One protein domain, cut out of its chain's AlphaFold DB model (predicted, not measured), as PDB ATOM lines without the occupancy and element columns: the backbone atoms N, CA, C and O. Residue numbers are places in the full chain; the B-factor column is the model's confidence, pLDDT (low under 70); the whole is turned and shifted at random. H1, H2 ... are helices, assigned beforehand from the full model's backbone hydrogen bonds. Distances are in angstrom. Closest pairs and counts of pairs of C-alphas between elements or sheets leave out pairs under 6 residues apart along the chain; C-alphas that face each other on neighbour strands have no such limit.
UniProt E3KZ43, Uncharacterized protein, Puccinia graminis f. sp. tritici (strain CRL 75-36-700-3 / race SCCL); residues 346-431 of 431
ATOM      1  N   LYS A 346     -55.465  32.676  49.877       57.41
ATOM      2  CA  LYS A 346     -54.206  33.099  50.540       57.41
ATOM      3  C   LYS A 346     -53.957  32.335  51.840       57.41
ATOM      4  O   LYS A 346     -52.841  31.900  52.098       57.41
ATOM      5  N   LEU A 347     -55.001  32.150  52.650       57.47
ATOM      6  CA  LEU A 347     -54.925  31.430  53.926       57.47
ATOM      7  C   LEU A 347     -54.692  29.918  53.750       57.47
ATOM      8  O   LEU A 347     -54.177  29.266  54.658       57.47
ATOM      9  N   GLN A 348     -55.082  29.355  52.604       52.91
ATOM     10  CA  GLN A 348     -55.020  27.916  52.329       52.91
ATOM     11  C   GLN A 348     -53.737  27.479  51.609       52.91
ATOM     12  O   GLN A 348     -53.323  26.324  51.742       52.91
ATOM     13  N   ALA A 349     -53.082  28.368  50.863       47.97
ATOM     14  CA  ALA A 349     -51.897  28.026  50.090       47.97
ATOM     15  C   ALA A 349     -50.606  28.148  50.915       47.97
ATOM     16  O   ALA A 349     -50.072  29.232  51.130       47.97
ATOM     17  N   LYS A 350     -50.042  27.002  51.310       48.97
ATOM     18  CA  LYS A 350     -48.617  26.911  51.644       48.97
ATOM     19  C   LYS A 350     -47.819  26.862  50.333       48.97
ATOM     20  O   LYS A 350     -47.928  25.906  49.576       48.97
ATOM     21  N   GLU A 351     -47.043  27.915  50.092       45.75
ATOM     22  CA  GLU A 351     -45.884  27.991  49.181       45.75
ATOM     23  C   GLU A 351     -46.089  28.220  47.667       45.75
ATOM     24  O   GLU A 351     -45.096  28.488  47.004       45.75
ATOM     25  N   ASN A 352     -47.304  28.245  47.096       44.06
ATOM     26  CA  ASN A 352     -47.483  28.478  45.639       44.06
ATOM     27  C   ASN A 352     -48.591  29.488  45.269       44.06
ATOM     28  O   ASN A 352     -49.300  29.317  44.276       44.06
ATOM     29  N   PHE A 353     -48.769  30.530  46.081       50.88
ATOM     30  CA  PHE A 353     -49.763  31.573  45.828       50.88
ATOM     31  C   PHE A 353     -49.267  32.691  44.890       50.88
ATOM     32  O   PHE A 353     -48.071  32.915  44.761       50.88
ATOM     33  N   ASP A 354     -50.230  33.413  44.306       59.69
ATOM     34  CA  ASP A 354     -50.193  34.819  43.847       59.69
ATOM     35  C   ASP A 354     -50.040  35.209  42.360       59.69
ATOM     36  O   ASP A 354     -50.664  36.196  41.967       59.69
ATOM     37  N   TYR A 355     -49.359  34.478  41.469       63.38
ATOM     38  CA  TYR A 355     -49.186  34.986  40.082       63.38
ATOM     39  C   TYR A 355     -50.461  34.937  39.230       63.38
ATOM     40  O   TYR A 355     -50.795  35.892  38.528       63.38
ATOM     41  N   GLY A 356     -51.221  33.842  39.325       70.94
ATOM     42  CA  GLY A 356     -52.467  33.676  38.569       70.94
ATOM     43  C   GLY A 356     -53.587  34.624  39.007       70.94
ATOM     44  O   GLY A 356     -54.499  34.882  38.230       70.94
ATOM     45  N   ILE A 357     -53.525  35.169  40.226       75.94
ATOM     46  CA  ILE A 357     -54.568  36.052  40.768       75.94
ATOM     47  C   ILE A 357     -54.402  37.477  40.267       75.94
ATOM     48  O   ILE A 357     -55.390  38.067  39.849       75.94
ATOM     49  N   ILE A 358     -53.178  38.010  40.248       82.62
ATOM     50  CA  ILE A 358     -52.910  39.316  39.626       82.62
ATOM     51  C   ILE A 358     -53.321  39.274  38.155       82.62
ATOM     52  O   ILE A 358     -54.051  40.153  37.700       82.62
ATOM     53  N   SER A 359     -52.934  38.205  37.453       83.81
ATOM     54  CA  SER A 359     -53.355  37.954  36.075       83.81
ATOM     55  C   SER A 359     -54.876  37.969  35.928       83.81
ATOM     56  O   SER A 359     -55.424  38.726  35.128       83.81
ATOM     57  N   LYS A 360     -55.581  37.197  36.762       81.94
ATOM     58  CA  LYS A 360     -57.042  37.120  36.755       81.94
ATOM     59  C   LYS A 360     -57.701  38.471  37.048       81.94
ATOM     60  O   LYS A 360     -58.600  38.872  36.321       81.94
ATOM     61  N   LEU A 361     -57.233  39.197  38.064       82.69
ATOM     62  CA  LEU A 361     -57.749  40.517  38.434       82.69
ATOM     63  C   LEU A 361     -57.612  41.515  37.284       82.69
ATOM     64  O   LEU A 361     -58.573  42.203  36.954       82.69
ATOM     65  N   ILE A 362     -56.441  41.578  36.650       86.50
ATOM     66  CA  ILE A 362     -56.182  42.497  35.537       86.50
ATOM     67  C   ILE A 362     -56.968  42.075  34.282       86.50
ATOM     68  O   ILE A 362     -57.510  42.919  33.570       86.50
ATOM     69  N   ASN A 363     -57.090  40.780  33.998       82.88
ATOM     70  CA  ASN A 363     -57.753  40.313  32.779       82.88
ATOM     71  C   ASN A 363     -59.284  40.311  32.875       82.88
ATOM     72  O   ASN A 363     -59.959  40.627  31.893       82.88
ATOM     73  N   GLU A 364     -59.849  40.026  34.044       81.50
ATOM     74  CA  GLU A 364     -61.302  39.945  34.229       81.50
ATOM     75  C   GLU A 364     -61.923  41.284  34.663       81.50
ATOM     76  O   GLU A 364     -63.101  41.517  34.396       81.50
ATOM     77  N   ASN A 365     -61.148  42.209  35.250       84.50
ATOM     78  CA  ASN A 365     -61.639  43.524  35.667       84.50
ATOM     79  C   ASN A 365     -61.097  44.653  34.772       84.50
ATOM     80  O   ASN A 365     -59.926  45.029  34.834       84.50
ATOM     81  N   VAL A 366     -61.983  45.244  33.962       84.88
ATOM     82  CA  VAL A 366     -61.633  46.339  33.040       84.88
ATOM     83  C   VAL A 366     -61.080  47.577  33.753       84.88
ATOM     84  O   VAL A 366     -60.197  48.232  33.207       84.88
ATOM     85  N   ALA A 367     -61.533  47.882  34.974       86.62
ATOM     86  CA  ALA A 367     -61.029  49.024  35.733       86.62
ATOM     87  C   ALA A 367     -59.577  48.793  36.164       86.62
ATOM     88  O   ALA A 367     -58.731  49.653  35.937       86.62
ATOM     89  N   TYR A 368     -59.255  47.610  36.697       87.38
ATOM     90  CA  TYR A 368     -57.874  47.265  37.049       87.38
ATOM     91  C   TYR A 368     -56.962  47.224  35.832       87.38
ATOM     92  O   TYR A 368     -55.862  47.772  35.880       87.38
ATOM     93  N   ARG A 369     -57.438  46.663  34.717       87.75
ATOM     94  CA  ARG A 369     -56.696  46.690  33.457       87.75
ATOM     95  C   ARG A 369     -56.366  48.103  33.005       87.75
ATOM     96  O   ARG A 369     -55.221  48.375  32.648       87.75
ATOM     97  N   LEU A 370     -57.359  48.992  33.024       89.00
ATOM     98  CA  LEU A 370     -57.191  50.385  32.629       89.00
ATOM     99  C   LEU A 370     -56.190  51.081  33.555       89.00
ATOM    100  O   LEU A 370     -55.223  51.655  33.065       89.00
ATOM    101  N   THR A 371     -56.369  50.960  34.873       89.81
ATOM    102  CA  THR A 371     -55.498  51.557  35.897       89.81
ATOM    103  C   THR A 371     -54.040  51.109  35.764       89.81
ATOM    104  O   THR A 371     -53.134  51.934  35.865       89.81
ATOM    105  N   VAL A 372     -53.788  49.830  35.481       90.44
ATOM    106  CA  VAL A 372     -52.428  49.314  35.253       90.44
ATOM    107  C   VAL A 372     -51.835  49.889  33.957       90.44
ATOM    108  O   VAL A 372     -50.743  50.461  33.981       90.44
ATOM    109  N   LYS A 373     -52.586  49.853  32.846       88.88
ATOM    110  CA  LYS A 373     -52.137  50.366  31.537       88.88
ATOM    111  C   LYS A 373     -51.831  51.863  31.539       88.88
ATOM    112  O   LYS A 373     -50.854  52.295  30.927       88.88
ATOM    113  N   ILE A 374     -52.652  52.679  32.202       89.12
ATOM    114  CA  ILE A 374     -52.483  54.145  32.208       89.12
ATOM    115  C   ILE A 374     -51.238  54.587  32.979       89.12
ATOM    116  O   ILE A 374     -50.723  55.672  32.711       89.12
ATOM    117  N   ASN A 375     -50.744  53.730  33.879       90.88
ATOM    118  CA  ASN A 375     -49.491  53.895  34.608       90.88
ATOM    119  C   ASN A 375     -48.297  53.239  33.890       90.88
ATOM    120  O   ASN A 375     -47.200  53.208  34.429       90.88
ATOM    121  N   GLY A 376     -48.477  52.740  32.662       89.00
ATOM    122  CA  GLY A 376     -47.386  52.207  31.841       89.00
ATOM    123  C   GLY A 376     -46.874  50.843  32.277       89.00
ATOM    124  O   GLY A 376     -45.750  50.487  31.937       89.00
ATOM    125  N   LEU A 377     -47.685  50.097  33.023       91.06
ATOM    126  CA  LEU A 377     -47.423  48.709  33.373       91.06
ATOM    127  C   LEU A 377     -48.405  47.803  32.627       91.06
ATOM    128  O   LEU A 377     -49.426  48.249  32.099       91.06
ATOM    129  N   ASP A 378     -48.094  46.517  32.597       88.88
ATOM    130  CA  ASP A 378     -48.976  45.476  32.091       88.88
ATOM    131  C   ASP A 378     -49.102  44.339  33.110       88.88
ATOM    132  O   ASP A 378     -48.501  44.353  34.188       88.88
ATOM    133  N   GLU A 379     -49.927  43.355  32.774       89.06
ATOM    134  CA  GLU A 379     -50.157  42.180  33.607       89.06
ATOM    135  C   GLU A 379     -48.856  41.445  33.963       89.06
ATOM    136  O   GLU A 379     -48.635  41.108  35.126       89.06
ATOM    137  N   GLN A 380     -47.983  41.219  32.978       89.44
ATOM    138  CA  GLN A 380     -46.763  40.434  33.152       89.44
ATOM    139  C   GLN A 380     -45.780  41.155  34.072       89.44
ATOM    140  O   GLN A 380     -45.200  40.538  34.967       89.44
ATOM    141  N   MET A 381     -45.642  42.469  33.897       91.00
ATOM    142  CA  MET A 381     -44.821  43.310  34.753       91.00
ATOM    143  C   MET A 381     -45.357  43.306  36.187       91.00
ATOM    144  O   MET A 381     -44.583  43.102  37.116       91.00
ATOM    145  N   MET A 382     -46.672  43.438  36.393       92.62
ATOM    146  CA  MET A 382     -47.266  43.399  37.740       92.62
ATOM    147  C   MET A 382     -47.066  42.045  38.435       92.62
ATOM    148  O   MET A 382     -46.726  41.999  39.619       92.62
ATOM    149  N   VAL A 383     -47.218  40.942  37.697       90.12
ATOM    150  CA  VAL A 383     -46.938  39.582  38.181       90.12
ATOM    151  C   VAL A 383     -45.468  39.434  38.590       90.12
ATOM    152  O   VAL A 383     -45.173  38.880  39.650       90.12
ATOM    153  N   LEU A 384     -44.542  39.959  37.786       91.31
ATOM    154  CA  LEU A 384     -43.108  39.890  38.056       91.31
ATOM    155  C   LEU A 384     -42.689  40.774  39.242       91.31
ATOM    156  O   LEU A 384     -41.888  40.349  40.074       91.31
ATOM    157  N   ILE A 385     -43.265  41.973  39.374       92.88
ATOM    158  CA  ILE A 385     -43.047  42.839  40.542       92.88
ATOM    159  C   ILE A 385     -43.492  42.112  41.814       92.88
ATOM    160  O   ILE A 385     -42.741  42.082  42.788       92.88
ATOM    161  N   LYS A 386     -44.663  41.461  41.800       90.25
ATOM    162  CA  LYS A 386     -45.134  40.661  42.941       90.25
ATOM    163  C   LYS A 386     -44.195  39.502  43.268       90.25
ATOM    164  O   LYS A 386     -43.893  39.269  44.433       90.25
ATOM    165  N   PHE A 387     -43.685  38.807  42.251       88.50
ATOM    166  CA  PHE A 387     -42.714  37.723  42.435       88.50
ATOM    167  C   PHE A 387     -41.478  38.193  43.205       88.50
ATOM    168  O   PHE A 387     -41.025  37.541  44.151       88.50
ATOM    169  N   PHE A 388     -40.931  39.345  42.822       90.50
ATOM    170  CA  PHE A 388     -39.790  39.922  43.518       90.50
ATOM    171  C   PHE A 388     -40.164  40.488  44.890       90.50
ATOM    172  O   PHE A 388     -39.368  40.349  45.818       90.50
ATOM    173  N   GLN A 389     -41.364  41.055  45.051       90.94
ATOM    174  CA  GLN A 389     -41.895  41.483  46.347       90.94
ATOM    175  C   GLN A 389     -41.891  40.324  47.349       90.94
ATOM    176  O   GLN A 389     -41.349  40.466  48.443       90.94
ATOM    177  N   ASP A 390     -42.421  39.163  46.968       86.12
ATOM    178  CA  ASP A 390     -42.543  38.010  47.864       86.12
ATOM    179  C   ASP A 390     -41.185  37.437  48.267       86.12
ATOM    180  O   ASP A 390     -40.970  37.082  49.425       86.12
ATOM    181  N   ARG A 391     -40.227  37.418  47.335       86.81
ATOM    182  CA  ARG A 391     -38.843  37.004  47.615       86.81
ATOM    183  C   ARG A 391     -38.110  37.937  48.572       86.81
ATOM    184  O   ARG A 391     -37.232  37.481  49.299       86.81
ATOM    185  N   ASN A 392     -38.449  39.222  48.546       88.50
ATOM    186  CA  ASN A 392     -37.787  40.268  49.323       88.50
ATOM    187  C   ASN A 392     -38.623  40.740  50.525       88.50
ATOM    188  O   ASN A 392     -38.314  41.772  51.123       88.50
ATOM    189  N   THR A 393     -39.670  39.994  50.889       87.62
ATOM    190  CA  THR A 393     -40.465  40.240  52.095       87.62
ATOM    191  C   THR A 393     -39.989  39.323  53.213       87.62
ATOM    192  O   THR A 393     -39.946  38.100  53.066       87.62
ATOM    193  N   GLY A 394     -39.593  39.916  54.338       82.06
ATOM    194  CA  GLY A 394     -39.065  39.166  55.470       82.06
ATOM    195  C   GLY A 394     -40.123  38.247  56.079       82.06
ATOM    196  O   GLY A 394     -41.194  38.680  56.493       82.06
ATOM    197  N   SER A 395     -39.807  36.956  56.203       74.38
ATOM    198  CA  SER A 395     -40.733  35.946  56.743       74.38
ATOM    199  C   SER A 395     -41.078  36.127  58.227       74.38
ATOM    200  O   SER A 395     -41.958  35.437  58.738       74.38
ATOM    201  N   LYS A 396     -40.376  37.022  58.935       69.44
ATOM    202  CA  LYS A 396     -40.534  37.258  60.379       69.44
ATOM    203  C   LYS A 396     -41.168  38.602  60.729       69.44
ATOM    204  O   LYS A 396     -41.866  38.673  61.733       69.44
ATOM    205  N   ASP A 397     -40.901  39.647  59.956       78.06
ATOM    206  CA  ASP A 397     -41.386  41.013  60.188       78.06
ATOM    207  C   ASP A 397     -42.457  41.445  59.174       78.06
ATOM    208  O   ASP A 397     -43.135  42.445  59.400       78.06
ATOM    209  N   GLY A 398     -42.636  40.691  58.082       79.75
ATOM    210  CA  GLY A 398     -43.590  40.996  57.017       79.75
ATOM    211  C   GLY A 398     -43.236  42.252  56.219       79.75
ATOM    212  O   GLY A 398     -44.063  42.730  55.447       79.75
ATOM    213  N   HIS A 399     -42.033  42.807  56.404       86.31
ATOM    214  CA  HIS A 399     -41.614  44.032  55.737       86.31
ATOM    215  C   HIS A 399     -40.968  43.716  54.385       86.31
ATOM    216  O   HIS A 399     -40.067  42.880  54.292       86.31
ATOM    217  N   THR A 400     -41.424  44.390  53.330       89.19
ATOM    218  CA  THR A 400     -40.845  44.283  51.986       89.19
ATOM    219  C   THR A 400     -39.684  45.258  51.827       89.19
ATOM    220  O   THR A 400     -39.865  46.470  51.944       89.19
ATOM    221  N   ASN A 401     -38.503  44.750  51.463       92.81
ATOM    222  CA  ASN A 401     -37.404  45.594  51.003       92.81
ATOM    223  C   ASN A 401     -37.610  45.986  49.530       92.81
ATOM    224  O   ASN A 401     -37.170  45.280  48.623       92.81
ATOM    225  N   TRP A 402     -38.284  47.114  49.295       93.19
ATOM    226  CA  TRP A 402     -38.616  47.578  47.945       93.19
ATOM    227  C   TRP A 402     -37.400  47.903  47.073       93.19
ATOM    228  O   TRP A 402     -37.457  47.642  45.878       93.19
ATOM    229  N   GLU A 403     -36.293  48.398  47.627       93.44
ATOM    230  CA  GLU A 403     -35.081  48.627  46.822       93.44
ATOM    231  C   GLU A 403     -34.550  47.308  46.244       93.44
ATOM    232  O   GLU A 403     -34.310  47.211  45.045       93.44
ATOM    233  N   ALA A 404     -34.518  46.238  47.048       92.88
ATOM    234  CA  ALA A 404     -34.122  44.911  46.567       92.88
ATOM    235  C   ALA A 404     -35.092  44.325  45.517       92.88
ATOM    236  O   ALA A 404     -34.678  43.548  44.651       92.88
ATOM    237  N   VAL A 405     -36.379  44.698  45.562       93.62
ATOM    238  CA  VAL A 405     -37.359  44.350  44.516       93.62
ATOM    239  C   VAL A 405     -36.967  44.997  43.190       93.62
ATOM    240  O   VAL A 405     -36.932  44.315  42.168       93.62
ATOM    241  N   TRP A 406     -36.641  46.291  43.199       94.56
ATOM    242  CA  TRP A 406     -36.270  47.023  41.984       94.56
ATOM    243  C   TRP A 406     -34.902  46.603  41.446       94.56
ATOM    244  O   TRP A 406     -34.756  46.462  40.234       94.56
ATOM    245  N   ASP A 407     -33.951  46.303  42.329       92.50
ATOM    246  CA  ASP A 407     -32.620  45.793  41.973       92.50
ATOM    247  C   ASP A 407     -32.656  44.371  41.379       92.50
ATOM    248  O   ASP A 407     -31.677  43.915  40.789       92.50
ATOM    249  N   SER A 408     -33.782  43.658  41.507       92.81
ATOM    250  CA  SER A 408     -33.964  42.327  40.912       92.81
ATOM    251  C   SER A 408     -34.259  42.370  39.404       92.81
ATOM    252  O   SER A 408     -34.191  41.330  38.741       92.81
ATOM    253  N   PHE A 409     -34.590  43.541  38.846       91.88
ATOM    254  CA  PHE A 409     -34.833  43.701  37.412       91.88
ATOM    255  C   PHE A 409     -33.520  43.850  36.623       91.88
ATOM    256  O   PHE A 409     -32.579  44.484  37.102       91.88
ATOM    257  N   PRO A 410     -33.439  43.312  35.388       88.19
ATOM    258  CA  PRO A 410     -32.314  43.582  34.497       88.19
ATOM    259  C   PRO A 410     -32.147  45.084  34.250       88.19
ATOM    260  O   PRO A 410     -33.133  45.811  34.139       88.19
ATOM    261  N   SER A 411     -30.905  45.543  34.096       81.56
ATOM    262  CA  SER A 411     -30.579  46.964  33.888       81.56
ATOM    263  C   SER A 411     -31.223  47.586  32.637       81.56
ATOM    264  O   SER A 411     -31.379  48.803  32.538       81.56
ATOM    265  N   GLU A 412     -31.602  46.742  31.682       79.25
ATOM    266  CA  GLU A 412     -32.287  47.077  30.443       79.25
ATOM    267  C   GLU A 412     -33.767  47.419  30.673       79.25
ATOM    268  O   GLU A 412     -34.356  48.169  29.892       79.25
ATOM    269  N   VAL A 413     -34.369  46.909  31.752       82.69
ATOM    270  CA  VAL A 413     -35.764  47.168  32.119       82.69
ATOM    271  C   VAL A 413     -35.827  48.428  32.976       82.69
ATOM    272  O   VAL A 413     -35.576  48.419  34.180       82.69
ATOM    273  N   LYS A 414     -36.185  49.545  32.346       81.19
ATOM    274  CA  LYS A 414     -36.337  50.828  33.037       81.19
ATOM    275  C   LYS A 414     -37.753  50.976  33.582       81.19
ATOM    276  O   LYS A 414     -38.673  51.262  32.827       81.19
ATOM    277  N   ILE A 415     -37.897  50.828  34.898       88.81
ATOM    278  CA  ILE A 415     -39.130  51.153  35.627       88.81
ATOM    279  C   ILE A 415     -38.961  52.525  36.281       88.81
ATOM    280  O   ILE A 415     -38.063  52.709  37.116       88.81
ATOM    281  N   THR A 416     -39.803  53.485  35.893       90.50
ATOM    282  CA  THR A 416     -39.766  54.868  36.391       90.50
ATOM    283  C   THR A 416     -40.172  54.951  37.862       90.50
ATOM    284  O   THR A 416     -40.795  54.038  38.401       90.50
ATOM    285  N   LEU A 417     -39.839  56.057  38.536       92.44
ATOM    286  CA  LEU A 417     -40.263  56.273  39.923       92.44
ATOM    287  C   LEU A 417     -41.796  56.248  40.057       92.44
ATOM    288  O   LEU A 417     -42.304  55.554  40.929       92.44
ATOM    289  N   GLU A 418     -42.520  56.907  39.145       90.69
ATOM    290  CA  GLU A 418     -43.993  56.917  39.127       90.69
ATOM    291  C   GLU A 418     -44.572  55.496  39.018       90.69
ATOM    292  O   GLU A 418     -45.495  55.131  39.744       90.69
ATOM    293  N   GLN A 419     -43.995  54.661  38.148       94.00
ATOM    294  CA  GLN A 419     -44.392  53.259  37.995       94.00
ATOM    295  C   GLN A 419     -44.129  52.440  39.260       94.00
ATOM    296  O   GLN A 419     -44.967  51.623  39.644       94.00
ATOM    297  N   ARG A 420     -42.983  52.661  39.919       95.06
ATOM    298  CA  ARG A 420     -42.648  52.001  41.190       95.06
ATOM    299  C   ARG A 420     -43.646  52.392  42.272       95.06
ATOM    300  O   ARG A 420     -44.210  51.510  42.906       95.06
ATOM    301  N   GLU A 421     -43.892  53.686  42.460       94.56
ATOM    302  CA  GLU A 421     -44.837  54.203  43.457       94.56
ATOM    303  C   GLU A 421     -46.251  53.654  43.233       94.56
ATOM    304  O   GLU A 421     -46.889  53.169  44.172       94.56
ATOM    305  N   PHE A 422     -46.711  53.646  41.978       93.94
ATOM    306  CA  PHE A 422     -47.987  53.045  41.607       93.94
ATOM    307  C   PHE A 422     -48.035  51.547  41.939       93.94
ATOM    308  O   PHE A 422     -48.956  51.108  42.629       93.94
ATOM    309  N   ALA A 423     -47.045  50.761  41.501       94.00
ATOM    310  CA  ALA A 423     -47.030  49.319  41.726       94.00
ATOM    311  C   ALA A 423     -47.001  48.966  43.222       94.00
ATOM    312  O   ALA A 423     -47.727  48.071  43.653       94.00
ATOM    313  N   GLN A 424     -46.222  49.701  44.025       93.69
ATOM    314  CA  GLN A 424     -46.178  49.538  45.483       93.69
ATOM    315  C   GLN A 424     -47.543  49.788  46.116       93.69
ATOM    316  O   GLN A 424     -48.025  48.967  46.898       93.69
ATOM    317  N   SER A 425     -48.169  50.916  45.769       91.44
ATOM    318  CA  SER A 425     -49.475  51.293  46.304       91.44
ATOM    319  C   SER A 425     -50.544  50.274  45.917       91.44
ATOM    320  O   SER A 425     -51.279  49.790  46.775       91.44
ATOM    321  N   TRP A 426     -50.582  49.884  44.642       89.25
ATOM    322  CA  TRP A 426     -51.578  48.962  44.110       89.25
ATOM    323  C   TRP A 426     -51.456  47.561  44.722       89.25
ATOM    324  O   TRP A 426     -52.453  46.993  45.160       89.25
ATOM    325  N   LEU A 427     -50.237  47.018  44.837       87.56
ATOM    326  CA  LEU A 427     -50.016  45.713  45.471       87.56
ATOM    327  C   LEU A 427     -50.338  45.739  46.970       87.56
ATOM    328  O   LEU A 427     -50.896  44.771  47.482       87.56
ATOM    329  N   SER A 428     -50.069  46.858  47.651       83.19
ATOM    330  CA  SER A 428     -50.407  47.038  49.071       83.19
ATOM    331  C   SER A 428     -51.919  47.083  49.332       83.19
ATOM    332  O   SER A 428     -52.362  46.777  50.433       83.19
ATOM    333  N   GLN A 429     -52.729  47.462  48.338       76.81
ATOM    334  CA  GLN A 429     -54.196  47.418  48.435       76.81
ATOM    335  C   GLN A 429     -54.759  45.999  48.261       76.81
ATOM    336  O   GLN A 429     -55.910  45.749  48.622       76.81
ATOM    337  N   LEU A 430     -53.975  45.083  47.683       69.50
ATOM    338  CA  LEU A 430     -54.358  43.688  47.463       69.50
ATOM    339  C   LEU A 430     -53.890  42.747  48.576       69.50
ATOM    340  O   LEU A 430     -54.464  41.663  48.731       69.50
ATOM    341  N   SER A 431     -52.818  43.106  49.288       57.53
ATOM    342  CA  SER A 431     -52.333  42.441  50.508       57.53
ATOM    343  C   SER A 431     -53.255  42.716  51.682       57.53
ATOM    344  O   SER A 431     -53.667  41.707  52.298       57.53
TER     345      SER A 431
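AT A GLANCE: This is residues 346 to 431 of the 431 residues of an uncharacterized protein of Puccinia graminis f. sp. tritici (strain CRL 75-36-700-3 / race SCCL) (UniProt E3KZ43). H5, the longest helix, crosses over H3, a helix near the middle of the domain, while H1 runs beside H3 the opposite way. H2 turns off from the end of H1 at a corner, short H4 packs on residues 385 to 389 of H3, and residues 347 to 352 stick out. The printed part has 86 residues, with five named helices in the order H1, H2, H3, H4, H5 and no named strand; the class is all helix, with 52 residues in the helices. The whole is compact, with a radius of gyration of the C-alphas of 12.9 A, and the C-alphas span 35 by 31 by 19 A.

HOW THE PARTS SIT: H5, residues 417 to 430, only just touches H3, residues 379 to 391, with 3 pairs of C-alphas within 8 A. They touch with residues 423 to 427 of H5 and residues 382 to 386 of H3 alone; the closest C-alphas, of Met 382 and Ala 423, are 7.1 A apart. Their lines are about perpendicular, at 75 degrees. H3 is the hub, touching three helices. H1, residues 355 to 364, touches H3 at a shallow tilt of 30 degrees, opposite ways; the closest C-alphas, of Tyr 355 and Val 383, are 5.5 A apart. H4, residues 402 to 407, touches H3 at residues 385 to 389 alone, with the C-alphas of Phe 388 and Val 405 closest at 5.1 A. They run opposite ways at a steep tilt of 68 degrees, only just short of about perpendicular. H2, residues 366 to 374, and H1 touch only at the corner by their link, about perpendicular at 75 degrees; the closest C-alphas, of Ile 362 and Arg 369, are 4.7 A apart. H2 and H3 are close but not clearly touching, with the C-alphas of Val 372 and Glu 379 closest at 7.7 A. H2 and H5 are near each other. H4 and H5 are only just apart, with closest C-alphas 8.1 A apart; H1 is apart from H4 and H5. In H1, H2, H3 and H4 every O i to N i+4 pair is within hydrogen-bond range; in H5, 9 of 10 are.

IN THESE COORDINATES: H5 is 20.3 A long from first to last C-alpha and ends with C-alpha 430 at (-54.358, 43.688, 47.463). H3 is 18.7 A long and begins with C-alpha 379 at (-50.157, 42.180, 33.607). H1 is 14.3 A long, from C-alpha 355 at (-49.186, 34.986, 40.082). H2 is 12.1 A and H4 8.6 A long.

THE WHOLE: The two C-alphas farthest apart, of Gln 348 and Glu 412, are 36.9 A apart. The printed part has no cut, and no link is long. The mean pLDDT of the printed part is 83.0; residues 346 to 355, 396 and 430 to 431 are under 70.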